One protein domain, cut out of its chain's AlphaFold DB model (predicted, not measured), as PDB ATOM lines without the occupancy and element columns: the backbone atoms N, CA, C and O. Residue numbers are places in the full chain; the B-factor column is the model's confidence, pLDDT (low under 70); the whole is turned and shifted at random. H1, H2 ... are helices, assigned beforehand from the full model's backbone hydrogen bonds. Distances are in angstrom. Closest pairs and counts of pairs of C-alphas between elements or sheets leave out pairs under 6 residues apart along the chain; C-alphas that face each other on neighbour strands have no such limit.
ATOM      1  N   ILE A  84     164.656 111.753 129.789       86.81
ATOM      2  CA  ILE A  84     164.568 111.244 131.162       86.81
ATOM      3  C   ILE A  84     165.946 110.772 131.642       86.81
ATOM      4  O   ILE A  84     166.379 111.188 132.715       86.81
ATOM      5  N   GLU A  85     166.672 109.979 130.845       88.31
ATOM      6  CA  GLU A  85     168.040 109.543 131.171       88.31
ATOM      7  C   GLU A  85     168.972 110.748 131.375       88.31
ATOM      8  O   GLU A  85     169.681 110.822 132.381       88.31
ATOM      9  N   LYS A  86     168.905 111.752 130.487       88.75
ATOM     10  CA  LYS A  86     169.639 113.015 130.657       88.75
ATOM     11  C   LYS A  86     169.276 113.720 131.959       88.75
ATOM     12  O   LYS A  86     170.172 114.142 132.687       88.75
ATOM     13  N   ALA A  87     167.985 113.854 132.263       88.94
ATOM     14  CA  ALA A  87     167.527 114.529 133.472       88.94
ATOM     15  C   ALA A  87     168.020 113.824 134.747       88.94
ATOM     16  O   ALA A  87     168.536 114.474 135.661       88.94
ATOM     17  N   VAL A  88     167.935 112.490 134.785       91.12
ATOM     18  CA  VAL A  88     168.479 111.661 135.870       91.12
ATOM     19  C   VAL A  88     169.996 111.830 135.978       91.12
ATOM     20  O   VAL A  88     170.504 112.047 137.078       91.12
ATOM     21  N   LEU A  89     170.728 111.812 134.859       91.31
ATOM     22  CA  LEU A  89     172.184 111.974 134.841       91.31
ATOM     23  C   LEU A  89     172.633 113.352 135.354       91.31
ATOM     24  O   LEU A  89     173.596 113.425 136.117       91.31
ATOM     25  N   ILE A  90     171.945 114.432 134.970       92.50
ATOM     26  CA  ILE A  90     172.202 115.791 135.478       92.50
ATOM     27  C   ILE A  90     171.894 115.883 136.972       92.50
ATOM     28  O   ILE A  90     172.722 116.378 137.737       92.50
ATOM     29  N   THR A  91     170.755 115.348 137.413       92.38
ATOM     30  CA  THR A  91     170.368 115.362 138.832       92.38
ATOM     31  C   THR A  91     171.360 114.561 139.682       92.38
ATOM     32  O   THR A  91     171.764 115.013 140.751       92.38
ATOM     33  N   HIS A  92     171.835 113.414 139.187       93.12
ATOM     34  CA  HIS A  92     172.852 112.605 139.862       93.12
ATOM     35  C   HIS A  92     174.236 113.281 139.872       93.12
ATOM     36  O   HIS A  92     174.940 113.181 140.875       93.12
ATOM     37  N   ARG A  93     174.617 114.038 138.828       93.75
ATOM     38  CA  ARG A  93     175.819 114.901 138.852       93.75
ATOM     39  C   ARG A  93     175.711 115.987 139.921       93.75
ATOM     40  O   ARG A  93     176.642 116.156 140.703       93.75
ATOM     41  N   LEU A  94     174.576 116.687 139.989       93.06
ATOM     42  CA  LEU A  94     174.324 117.706 141.013       93.06
ATOM     43  C   LEU A  94     174.392 117.101 142.424       93.06
ATOM     44  O   LEU A  94     175.079 117.648 143.281       93.06
ATOM     45  N   ALA A  95     173.753 115.950 142.646       92.06
ATOM     46  CA  ALA A  95     173.798 115.244 143.924       92.06
ATOM     47  C   ALA A  95     175.202 114.718 144.271       92.06
ATOM     48  O   ALA A  95     175.582 114.724 145.439       92.06
ATOM     49  N   PHE A  96     175.988 114.273 143.284       93.31
ATOM     50  CA  PHE A  96     177.379 113.862 143.478       93.31
ATOM     51  C   PHE A  96     178.255 115.037 143.913       93.31
ATOM     52  O   PHE A  96     178.970 114.923 144.905       93.31
ATOM     53  N   VAL A  97     178.174 116.173 143.214       91.75
ATOM     54  CA  VAL A  97     178.959 117.362 143.566       91.75
ATOM     55  C   VAL A  97     178.591 117.852 144.971       91.75
ATOM     56  O   VAL A  97     179.496 118.158 145.740       91.75
ATOM     57  N   ALA A  98     177.311 117.818 145.358       89.44
ATOM     58  CA  ALA A  98     176.854 118.190 146.703       89.44
ATOM     59  C   ALA A  98     177.377 117.275 147.840       89.44
ATOM     60  O   ALA A  98     177.303 117.651 149.006       89.44
ATOM     61  N   GLN A  99     177.894 116.080 147.520       89.94
ATOM     62  CA  GLN A  99     178.509 115.142 148.476       89.94
ATOM     63  C   GLN A  99     180.039 115.261 148.557       89.94
ATOM     64  O   GLN A  99     180.663 114.614 149.399       89.94
ATOM     65  N   LEU A 100     180.662 116.037 147.669       89.38
ATOM     66  CA  LEU A 100     182.089 116.337 147.757       89.38
ATOM     67  C   LEU A 100     182.347 117.300 148.931       89.38
ATOM     68  O   LEU A 100     181.458 118.081 149.278       89.38
ATOM     69  N   PRO A 101     183.548 117.275 149.544       86.38
ATOM     70  CA  PRO A 101     183.921 118.275 150.540       86.38
ATOM     71  C   PRO A 101     183.819 119.696 149.955       86.38
ATOM     72  O   PRO A 101     183.926 119.853 148.732       86.38
ATOM     73  N   PRO A 102     183.638 120.731 150.800       80.94
ATOM     74  CA  PRO A 102     183.705 122.115 150.344       80.94
ATOM     75  C   PRO A 102     185.048 122.333 149.643       80.94
ATOM     76  O   PRO A 102     186.099 122.013 150.201       80.94
ATOM     77  N   GLY A 103     184.995 122.800 148.396       75.62
ATOM     78  CA  GLY A 103     186.203 123.040 147.613       75.62
ATOM     79  C   GLY A 103     186.890 124.347 147.996       75.62
ATOM     80  O   GLY A 103     186.495 125.031 148.943       75.62
ATOM     81  N   ASP A 104     187.927 124.681 147.238       81.44
ATOM     82  CA  ASP A 104     188.701 125.897 147.446       81.44
ATOM     83  C   ASP A 104     187.807 127.150 147.289       81.44
ATOM     84  O   ASP A 104     187.082 127.241 146.293       81.44
ATOM     85  N   PRO A 105     187.822 128.116 148.231       75.12
ATOM     86  CA  PRO A 105     187.087 129.371 148.079       75.12
ATOM     87  C   PRO A 105     187.534 130.211 146.870       75.12
ATOM     88  O   PRO A 105     186.759 131.062 146.433       75.12
ATOM     89  N   GLU A 106     188.732 129.987 146.316       84.00
ATOM     90  CA  GLU A 106     189.171 130.619 145.064       84.00
ATOM     91  C   GLU A 106     188.587 129.939 143.807       84.00
ATOM     92  O   GLU A 106     188.556 130.551 142.735       84.00
ATOM     93  N   ASP A 107     188.052 128.711 143.906       88.06
ATOM     94  CA  ASP A 107     187.374 128.067 142.779       88.06
ATOM     95  C   ASP A 107     185.950 128.613 142.588       88.06
ATOM     96  O   ASP A 107     184.944 128.100 143.096       88.06
ATOM     97  N   GLN A 108     185.856 129.646 141.753       87.44
ATOM     98  CA  GLN A 108     184.590 130.248 141.352       87.44
ATOM     99  C   GLN A 108     183.622 129.242 140.693       87.44
ATOM    100  O   GLN A 108     182.409 129.440 140.804       87.44
ATOM    101  N   ARG A 109     184.090 128.153 140.057       90.94
ATOM    102  CA  ARG A 109     183.203 127.109 139.495       90.94
ATOM    103  C   ARG A 109     182.481 126.385 140.621       90.94
ATOM    104  O   ARG A 109     181.251 126.276 140.615       90.94
ATOM    105  N   ARG A 110     183.252 125.954 141.621       90.25
ATOM    106  CA  ARG A 110     182.768 125.285 142.826       90.25
ATOM    107  C   ARG A 110     181.807 126.158 143.620       90.25
ATOM    108  O   ARG A 110     180.688 125.725 143.886       90.25
ATOM    109  N   ALA A 111     182.200 127.393 143.928       88.44
ATOM    110  CA  ALA A 111     181.363 128.331 144.674       88.44
ATOM    111  C   ALA A 111     180.002 128.558 143.987       88.44
ATOM    112  O   ALA A 111     178.962 128.581 144.643       88.44
ATOM    113  N   THR A 112     180.001 128.660 142.654       89.62
ATOM    114  CA  THR A 112     178.783 128.822 141.847       89.62
ATOM    115  C   THR A 112     177.876 127.589 141.920       89.62
ATOM    116  O   THR A 112     176.671 127.728 142.144       89.62
ATOM    117  N   LEU A 113     178.441 126.383 141.785       91.38
ATOM    118  CA  LEU A 113     177.696 125.124 141.899       91.38
ATOM    119  C   LEU A 113     177.113 124.923 143.301       91.38
ATOM    120  O   LEU A 113     175.948 124.548 143.417       91.38
ATOM    121  N   ASP A 114     177.879 125.212 144.355       89.06
ATOM    122  CA  ASP A 114     177.416 125.055 145.736       89.06
ATOM    123  C   ASP A 114     176.236 126.001 146.042       89.06
ATOM    124  O   ASP A 114     175.302 125.625 146.753       89.06
ATOM    125  N   CYS A 115     176.227 127.227 145.499       88.38
ATOM    126  CA  CYS A 115     175.093 128.146 145.664       88.38
ATOM    127  C   CYS A 115     173.861 127.675 144.869       88.38
ATOM    128  O   CYS A 115     172.775 127.604 145.452       88.38
ATOM    129  N   TYR A 116     174.047 127.204 143.627       90.25
ATOM    130  CA  TYR A 116     172.968 126.587 142.844       90.25
ATOM    131  C   TYR A 116     172.361 125.374 143.557       90.25
ATOM    132  O   TYR A 116     171.144 125.250 143.646       90.25
ATOM    133  N   GLN A 117     173.192 124.504 144.134       89.69
ATOM    134  CA  GLN A 117     172.748 123.330 144.888       89.69
ATOM    135  C   GLN A 117     171.974 123.693 146.154       89.69
ATOM    136  O   GLN A 117     170.944 123.074 146.421       89.69
ATOM    137  N   ARG A 118     172.425 124.695 146.924       87.50
ATOM    138  CA  ARG A 118     171.687 125.156 148.113       87.50
ATOM    139  C   ARG A 118     170.301 125.672 147.742       87.50
ATOM    140  O   ARG A 118     169.344 125.340 148.431       87.50
ATOM    141  N   TRP A 119     170.168 126.415 146.644       87.94
ATOM    142  CA  TRP A 119     168.857 126.843 146.153       87.94
ATOM    143  C   TRP A 119     168.023 125.671 145.616       87.94
ATOM    144  O   TRP A 119     166.849 125.555 145.961       87.94
ATOM    145  N   PHE A 120     168.618 124.784 144.813       88.31
ATOM    146  CA  PHE A 120     167.933 123.689 144.115       88.31
ATOM    147  C   PHE A 120     167.463 122.559 145.050       88.31
ATOM    148  O   PHE A 120     166.402 121.982 144.820       88.31
ATOM    149  N   PHE A 121     168.221 122.247 146.107       86.12
ATOM    150  CA  PHE A 121     167.881 121.201 147.083       86.12
ATOM    151  C   PHE A 121     167.360 121.739 148.425       86.12
ATOM    152  O   PHE A 121     166.693 121.000 149.147       86.12
ATOM    153  N   GLY A 122     167.669 122.989 148.793       80.94
ATOM    154  CA  GLY A 122     167.307 123.557 150.099       80.94
ATOM    155  C   GLY A 122     165.882 124.109 150.186       80.94
ATOM    156  O   GLY A 122     165.335 124.197 151.284       80.94
ATOM    157  N   ASN A 123     165.264 124.444 149.051       78.19
ATOM    158  CA  ASN A 123     163.875 124.894 148.990       78.19
ATOM    159  C   ASN A 123     162.941 123.746 148.555       78.19
ATOM    160  O   ASN A 123     163.297 122.985 147.651       78.19
ATOM    161  N   PRO A 124     161.722 123.632 149.120       75.38
ATOM    162  CA  PRO A 124     160.708 122.675 148.678       75.38
ATOM    163  C   PRO A 124     160.067 123.132 147.355       75.38
ATOM    164  O   PRO A 124     158.903 123.534 147.298       75.38
ATOM    165  N   HIS A 125     160.849 123.095 146.276       80.81
ATOM    166  CA  HIS A 125     160.405 123.436 144.926       80.81
ATOM    167  C   HIS A 125     159.286 122.509 144.456       80.81
ATOM    168  O   HIS A 125     159.319 121.297 144.675       80.81
ATOM    169  N   CYS A 126     158.311 123.053 143.725       81.69
ATOM    170  CA  CYS A 126     157.330 122.207 143.059       81.69
ATOM    171  C   CYS A 126     158.005 121.414 141.922       81.69
ATOM    172  O   CYS A 126     158.932 121.894 141.266       81.69
ATOM    173  N   GLY A 127     157.517 120.201 141.639       83.75
ATOM    174  CA  GLY A 127     158.133 119.319 140.634       83.75
ATOM    175  C   GLY A 127     158.215 119.917 139.219       83.75
ATOM    176  O   GLY A 127     159.049 119.492 138.424       83.75
ATOM    177  N   LEU A 128     157.398 120.932 138.909       86.44
ATOM    178  CA  LEU A 128     157.478 121.686 137.654       86.44
ATOM    179  C   LEU A 128     158.727 122.577 137.576       86.44
ATOM    180  O   LEU A 128     159.340 122.636 136.512       86.44
ATOM    181  N   VAL A 129     159.129 123.218 138.682       87.50
ATOM    182  CA  VAL A 129     160.371 124.008 138.757       87.50
ATOM    183  C   VAL A 129     161.570 123.080 138.608       87.50
ATOM    184  O   VAL A 129     162.360 123.271 137.691       87.50
ATOM    185  N   VAL A 130     161.639 122.000 139.397       88.00
ATOM    186  CA  VAL A 130     162.713 120.992 139.300       88.00
ATOM    187  C   VAL A 130     162.833 120.446 137.872       88.00
ATOM    188  O   VAL A 130     163.925 120.408 137.307       88.00
ATOM    189  N   LYS A 131     161.708 120.087 137.236       90.75
ATOM    190  CA  LYS A 131     161.686 119.637 135.837       90.75
ATOM    191  C   LYS A 131     162.202 120.711 134.876       90.75
ATOM    192  O   LYS A 131     162.967 120.371 133.974       90.75
ATOM    193  N   ARG A 132     161.778 121.973 135.022       91.88
ATOM    194  CA  ARG A 132     162.216 123.090 134.165       91.88
ATOM    195  C   ARG A 132     163.721 123.301 134.289       91.88
ATOM    196  O   ARG A 132     164.407 123.298 133.275       91.88
ATOM    197  N   GLU A 133     164.222 123.398 135.512       92.00
ATOM    198  CA  GLU A 133     165.639 123.591 135.827       92.00
ATOM    199  C   GLU A 133     166.528 122.492 135.253       92.00
ATOM    200  O   GLU A 133     167.459 122.765 134.492       92.00
ATOM    201  N   VAL A 134     166.187 121.233 135.531       91.75
ATOM    202  CA  VAL A 134     166.932 120.087 135.002       91.75
ATOM    203  C   VAL A 134     166.842 120.027 133.474       91.75
ATOM    204  O   VAL A 134     167.819 119.658 132.827       91.75
ATOM    205  N   SER A 135     165.723 120.449 132.874       91.75
ATOM    206  CA  SER A 135     165.597 120.552 131.412       91.75
ATOM    207  C   SER A 135     166.503 121.641 130.828       91.75
ATOM    208  O   SER A 135     167.177 121.373 129.836       91.75
ATOM    209  N   ARG A 136     166.573 122.834 131.443       94.12
ATOM    210  CA  ARG A 136     167.454 123.937 131.007       94.12
ATOM    211  C   ARG A 136     168.933 123.547 131.100       94.12
ATOM    212  O   ARG A 136     169.677 123.771 130.146       94.12
ATOM    213  N   LEU A 137     169.332 122.872 132.183       92.56
ATOM    214  CA  LEU A 137     170.672 122.291 132.339       92.56
ATOM    215  C   LEU A 137     170.970 121.193 131.307       92.56
ATOM    216  O   LEU A 137     171.996 121.241 130.636       92.56
ATOM    217  N   ALA A 138     170.075 120.213 131.144       90.06
ATOM    218  CA  ALA A 138     170.269 119.082 130.230       90.06
ATOM    219  C   ALA A 138     170.287 119.477 128.740       90.06
ATOM    220  O   ALA A 138     170.742 118.696 127.899       90.06
ATOM    221  N   GLN A 139     169.779 120.668 128.416       91.00
ATOM    222  CA  GLN A 139     169.795 121.266 127.079       91.00
ATOM    223  C   GLN A 139     170.930 122.283 126.885       91.00
ATOM    224  O   GLN A 139     171.086 122.768 125.770       91.00
ATOM    225  N   CYS A 140     171.726 122.588 127.923       90.44
ATOM    226  CA  CYS A 140     172.734 123.658 127.905       90.44
ATOM    227  C   CYS A 140     172.140 125.009 127.458       90.44
ATOM    228  O   CYS A 140     172.675 125.663 126.568       90.44
ATOM    229  N   SER A 141     170.992 125.403 128.029       91.06
ATOM    230  CA  SER A 141     170.291 126.627 127.615       91.06
ATOM    231  C   SER A 141     171.166 127.876 127.793       91.06
ATOM    232  O   SER A 141     171.838 128.052 128.812       91.06
ATOM    233  N   GLN A 142     171.106 128.786 126.821       91.06
ATOM    234  CA  GLN A 142     171.726 130.113 126.918       91.06
ATOM    235  C   GLN A 142     170.888 131.097 127.746       91.06
ATOM    236  O   GLN A 142     171.288 132.244 127.936       91.06
ATOM    237  N   GLU A 143     169.736 130.659 128.267       90.12
ATOM    238  CA  GLU A 143     168.994 131.417 129.270       90.12
ATOM    239  C   GLU A 143     169.872 131.744 130.492       90.12
ATOM    240  O   GLU A 143     170.685 130.913 130.919       90.12
ATOM    241  N   PRO A 144     169.672 132.924 131.101       88.69
ATOM    242  CA  PRO A 144     170.305 133.264 132.362       88.69
ATOM    243  C   PRO A 144     169.741 132.398 133.496       88.69
ATOM    244  O   PRO A 144     168.529 132.188 133.593       88.69
ATOM    245  N   VAL A 145     170.622 131.935 134.380       87.56
ATOM    246  CA  VAL A 145     170.247 131.270 135.630       87.56
ATOM    247  C   VAL A 145     169.573 132.286 136.553       87.56
ATOM    248  O   VAL A 145     169.961 133.457 136.616       87.56
ATOM    249  N   GLU A 146     168.539 131.854 137.273       83.50
ATOM    250  CA  GLU A 146     167.790 132.725 138.179       83.50
ATOM    251  C   GLU A 146     168.711 133.291 139.274       83.50
ATOM    252  O   GLU A 146     169.503 132.569 139.883       83.50
ATOM    253  N   ARG A 147     168.630 134.608 139.523       76.19
ATOM    254  CA  ARG A 147     169.559 135.315 140.430       76.19
ATOM    255  C   ARG A 147     169.567 134.725 141.839       76.19
ATOM    256  O   ARG A 147     170.609 134.717 142.480       76.19
ATOM    257  N   GLU A 148     168.429 134.215 142.299       76.81
ATOM    258  CA  GLU A 148     168.281 133.534 143.589       76.81
ATOM    259  C   GLU A 148     169.090 132.232 143.665       76.81
ATOM    260  O   GLU A 148     169.606 131.903 144.728       76.81
ATOM    261  N   ALA A 149     169.261 131.531 142.541       70.75
ATOM    262  CA  ALA A 149     170.007 130.282 142.476       70.75
ATOM    263  C   ALA A 149     171.528 130.492 142.514       70.75
ATOM    264  O   ALA A 149     172.258 129.662 143.042       70.75
ATOM    265  N   VAL A 150     172.022 131.620 141.997       71.88
ATOM    266  CA  VAL A 150     173.451 131.991 142.055       71.88
ATOM    267  C   VAL A 150     173.783 132.941 143.211       71.88
ATOM    268  O   VAL A 150     174.947 133.280 143.428       71.88
ATOM    269  N   SER A 151     172.776 133.372 143.973       75.38
ATOM    270  CA  SER A 151     172.949 134.217 145.150       75.38
ATOM    271  C   SER A 151     173.267 133.362 146.369       75.38
ATOM    272  O   SER A 151     172.419 132.667 146.920       75.38
ATOM    273  N   CYS A 152     174.504 133.457 146.845       63.31
ATOM    274  CA  CYS A 152     174.965 132.776 148.052       63.31
ATOM    275  C   CYS A 152     174.456 133.432 149.357       63.31
ATOM    276  O   CYS A 152     174.988 133.153 150.433       63.31
ATOM    277  N   ASN A 153     173.455 134.319 149.274       55.38
ATOM    278  CA  ASN A 153     172.885 135.047 150.404       55.38
ATOM    279  C   ASN A 153     172.119 134.079 151.315       55.38
ATOM    280  O   ASN A 153     170.935 133.812 151.120       55.38
ATOM    281  N   SER A 154     172.821 133.543 152.312       41.00
ATOM    282  CA  SER A 154     172.254 132.616 153.288       41.00
ATOM    283  C   SER A 154     171.040 133.226 154.007       41.00
ATOM    284  O   SER A 154     171.179 134.296 154.608       41.00
ATOM    285  N   LEU A 179     175.373 134.450 134.590       89.12
ATOM    286  CA  LEU A 179     175.641 133.026 134.430       89.12
ATOM    287  C   LEU A 179     174.520 132.369 133.619       89.12
ATOM    288  O   LEU A 179     173.348 132.524 133.963       89.12
ATOM    289  N   THR A 180     174.870 131.611 132.583       94.00
ATOM    290  CA  THR A 180     173.911 130.832 131.782       94.00
ATOM    291  C   THR A 180     173.858 129.366 132.211       94.00
ATOM    292  O   THR A 180     174.784 128.854 132.849       94.00
ATOM    293  N   TYR A 181     172.787 128.651 131.848       94.00
ATOM    294  CA  TYR A 181     172.710 127.204 132.100       94.00
ATOM    295  C   TYR A 181     173.783 126.418 131.332       94.00
ATOM    296  O   TYR A 181     174.254 125.399 131.832       94.00
ATOM    297  N   GLU A 182     174.215 126.904 130.164       94.31
ATOM    298  CA  GLU A 182     175.384 126.404 129.427       94.31
ATOM    299  C   GLU A 182     176.667 126.456 130.282       94.31
ATOM    300  O   GLU A 182     177.326 125.432 130.468       94.31
ATOM    301  N   GLN A 183     176.983 127.614 130.873       93.81
ATOM    302  CA  GLN A 183     178.164 127.797 131.732       93.81
ATOM    303  C   GLN A 183     178.077 126.962 133.017       93.81
ATOM    304  O   GLN A 183     179.034 126.286 133.393       93.81
ATOM    305  N   LEU A 184     176.909 126.951 133.666       94.44
ATOM    306  CA  LEU A 184     176.661 126.148 134.863       94.44
ATOM    307  C   LEU A 184     176.810 124.640 134.582       94.44
ATOM    308  O   LEU A 184     177.370 123.907 135.398       94.44
ATOM    309  N   HIS A 185     176.359 124.174 133.413       94.50
ATOM    310  CA  HIS A 185     176.546 122.794 132.973       94.50
ATOM    311  C   HIS A 185     178.017 122.475 132.649       94.50
ATOM    312  O   HIS A 185     178.483 121.390 132.996       94.50
ATOM    313  N   ALA A 186     178.767 123.406 132.047       94.44
ATOM    314  CA  ALA A 186     180.206 123.244 131.822       94.44
ATOM    315  C   ALA A 186     180.964 123.064 133.149       94.44
ATOM    316  O   ALA A 186     181.641 122.053 133.330       94.44
ATOM    317  N   HIS A 187     180.735 123.948 134.128       94.50
ATOM    318  CA  HIS A 187     181.311 123.823 135.472       94.50
ATOM    319  C   HIS A 187     180.943 122.496 136.147       94.50
ATOM    320  O   HIS A 187     181.792 121.852 136.766       94.50
ATOM    321  N   LEU A 188     179.691 122.048 135.998       94.44
ATOM    322  CA  LEU A 188     179.240 120.758 136.522       94.44
ATOM    323  C   LEU A 188     180.018 119.587 135.903       94.44
ATOM    324  O   LEU A 188     180.368 118.651 136.620       94.44
ATOM    325  N   LEU A 189     180.292 119.620 134.593       93.56
ATOM    326  CA  LEU A 189     181.089 118.596 133.910       93.56
ATOM    327  C   LEU A 189     182.556 118.613 134.345       93.56
ATOM    328  O   LEU A 189     183.103 117.543 134.618       93.56
ATOM    329  N   GLU A 190     183.163 119.796 134.430       93.31
ATOM    330  CA  GLU A 190     184.560 120.003 134.831       93.31
ATOM    331  C   GLU A 190     184.798 119.417 136.228       93.31
ATOM    332  O   GLU A 190     185.515 118.419 136.357       93.31
ATOM    333  N   VAL A 191     184.061 119.903 137.235       93.19
ATOM    334  CA  VAL A 191     184.154 119.417 138.623       93.19
ATOM    335  C   VAL A 191     183.824 117.921 138.721       93.19
ATOM    336  O   VAL A 191     184.491 117.185 139.450       93.19
ATOM    337  N   CYS A 192     182.847 117.412 137.958       92.62
ATOM    338  CA  CYS A 192     182.568 115.970 137.921       92.62
ATOM    339  C   CYS A 192     183.744 115.148 137.365       92.62
ATOM    340  O   CYS A 192     184.010 114.051 137.862       92.62
ATOM    341  N   SER A 193     184.423 115.631 136.323       91.56
ATOM    342  CA  SER A 193     185.525 114.913 135.675       91.56
ATOM    343  C   SER A 193     186.797 114.907 136.523       91.56
ATOM    344  O   SER A 193     187.376 113.838 136.713       91.56
ATOM    345  N   GLU A 194     187.142 116.048 137.129       91.62
ATOM    346  CA  GLU A 194     188.222 116.205 138.115       91.62
ATOM    347  C   GLU A 194     188.081 115.201 139.270       91.62
ATOM    348  O   GLU A 194     189.045 114.549 139.665       91.62
ATOM    349  N   HIS A 195     186.852 115.001 139.759       90.31
ATOM    350  CA  HIS A 195     186.543 114.096 140.871       90.31
ATOM    351  C   HIS A 195     186.174 112.664 140.418       90.31
ATOM    352  O   HIS A 195     185.609 111.876 141.184       90.31
ATOM    353  N   GLY A 196     186.480 112.300 139.167       88.62
ATOM    354  CA  GLY A 196     186.396 110.925 138.663       88.62
ATOM    355  C   GLY A 196     184.981 110.370 138.438       88.62
ATOM    356  O   GLY A 196     184.824 109.159 138.267       88.62
ATOM    357  N   TYR A 197     183.942 111.211 138.400       87.50
ATOM    358  CA  TYR A 197     182.541 110.794 138.226       87.50
ATOM    359  C   TYR A 197     182.334 109.885 137.001       87.50
ATOM    360  O   TYR A 197     181.684 108.841 137.093       87.50
ATOM    361  N   GLY A 198     182.946 110.237 135.863       76.69
ATOM    362  CA  GLY A 198     182.862 109.451 134.626       76.69
ATOM    363  C   GLY A 198     183.452 108.041 134.756       76.69
ATOM    364  O   GLY A 198     182.865 107.082 134.258       76.69
ATOM    365  N   ALA A 199     184.559 107.894 135.494       69.38
ATOM    366  CA  ALA A 199     185.184 106.598 135.761       69.38
ATOM    367  C   ALA A 199     184.345 105.727 136.716       69.38
ATOM    368  O   ALA A 199     184.346 104.501 136.608       69.38
ATOM    369  N   ARG A 200     183.590 106.344 137.636       61.03
ATOM    370  CA  ARG A 200     182.718 105.619 138.576       61.03
ATOM    371  C   ARG A 200     181.484 105.028 137.891       61.03
ATOM    372  O   ARG A 200     181.100 103.910 138.228       61.03
ATOM    373  N   ILE A 201     180.902 105.725 136.911       65.31
ATOM    374  CA  ILE A 201     179.752 105.212 136.144       65.31
ATOM    375  C   ILE A 201     180.175 104.068 135.211       65.31
ATOM    376  O   ILE A 201     179.532 103.016 135.209       65.31
ATOM    377  N   SER A 202     181.288 104.210 134.483       56.97
ATOM    378  CA  SER A 202     181.783 103.136 133.607       56.97
ATOM    379  C   SER A 202     182.192 101.881 134.396       56.97
ATOM    380  O   SER A 202     181.826 100.769 134.014       56.97
TER     381      SER A 202
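Overview. This is residues 84 to 154 and 179 to 202 of the 216 residues of the protein "Hypothetical protein" of Pyrodinium bahamense (UniProt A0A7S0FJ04). Four crossed helices make the body of this rounded domain: H1, H2 and H3 each pack on H5 at large angles. Short H4 packs on H2, while small H6 ends the printed part at the periphery. The printed part has 95 residues with six named helices, H1 to H6 in chain order, and no named strand, an all helix class. It is compact, with a radius of gyration of the C-alphas of 12.6 A and spans of 32 by 32 by 25 A.

Along the chain. H1, residues 84 to 97, begins at C-alpha 84 (164.568, 111.244, 131.162) and is 20.0 A long. H2 is residues 108 to 122, 20.5 A, and H3 residues 127 to 138, 16.0 A. H4 is residues 147 to 150. H5 is residues 181 to 194, 19.9 A, and H6, residues 197 to 202, ends at C-alpha 202 (181.783, 103.136, 133.607).

Arrangement. H5 is the hub. With residues 93 to 97 alone, H1 touches H5 at a steep tilt of 61 degrees, the same way; the closest C-alphas, of Val 97 and Cys 192, are 6.8 A apart. H2 touches H5, closest C-alphas Arg 109 and His 187 at 5.5 A, only just about perpendicular at 73 degrees. H3 touches H5 with residues 136 to 138 alone, C-alphas of Leu 137 and Tyr 181 closest at 5.3 A. H1 and H3 touch about perpendicular, at 87 degrees, C-alphas of Ala 87 and Val 134 closest at 5.8 A. H4 touches H2, C-alphas of Ala 149 and Tyr 116 closest at 4.7 A. H6 and H4 are apart. Every O i to N i+4 pair is within hydrogen-bond range in H1, H2, H3, H5 and H6; H4 is too short for one, and its 1 O i to N i+3 pair is within range.

Size, cuts and confidence. The farthest C-alphas, of Asn 153 and Ser 202, are 37.1 A apart. Residues 155 to 178 are not printed; C-alphas 154 and 179 are 19.2 A apart across the cut. Of the links printed whole, none is long. Residues 152 to 154 and 199 to 202 have pLDDT under 70.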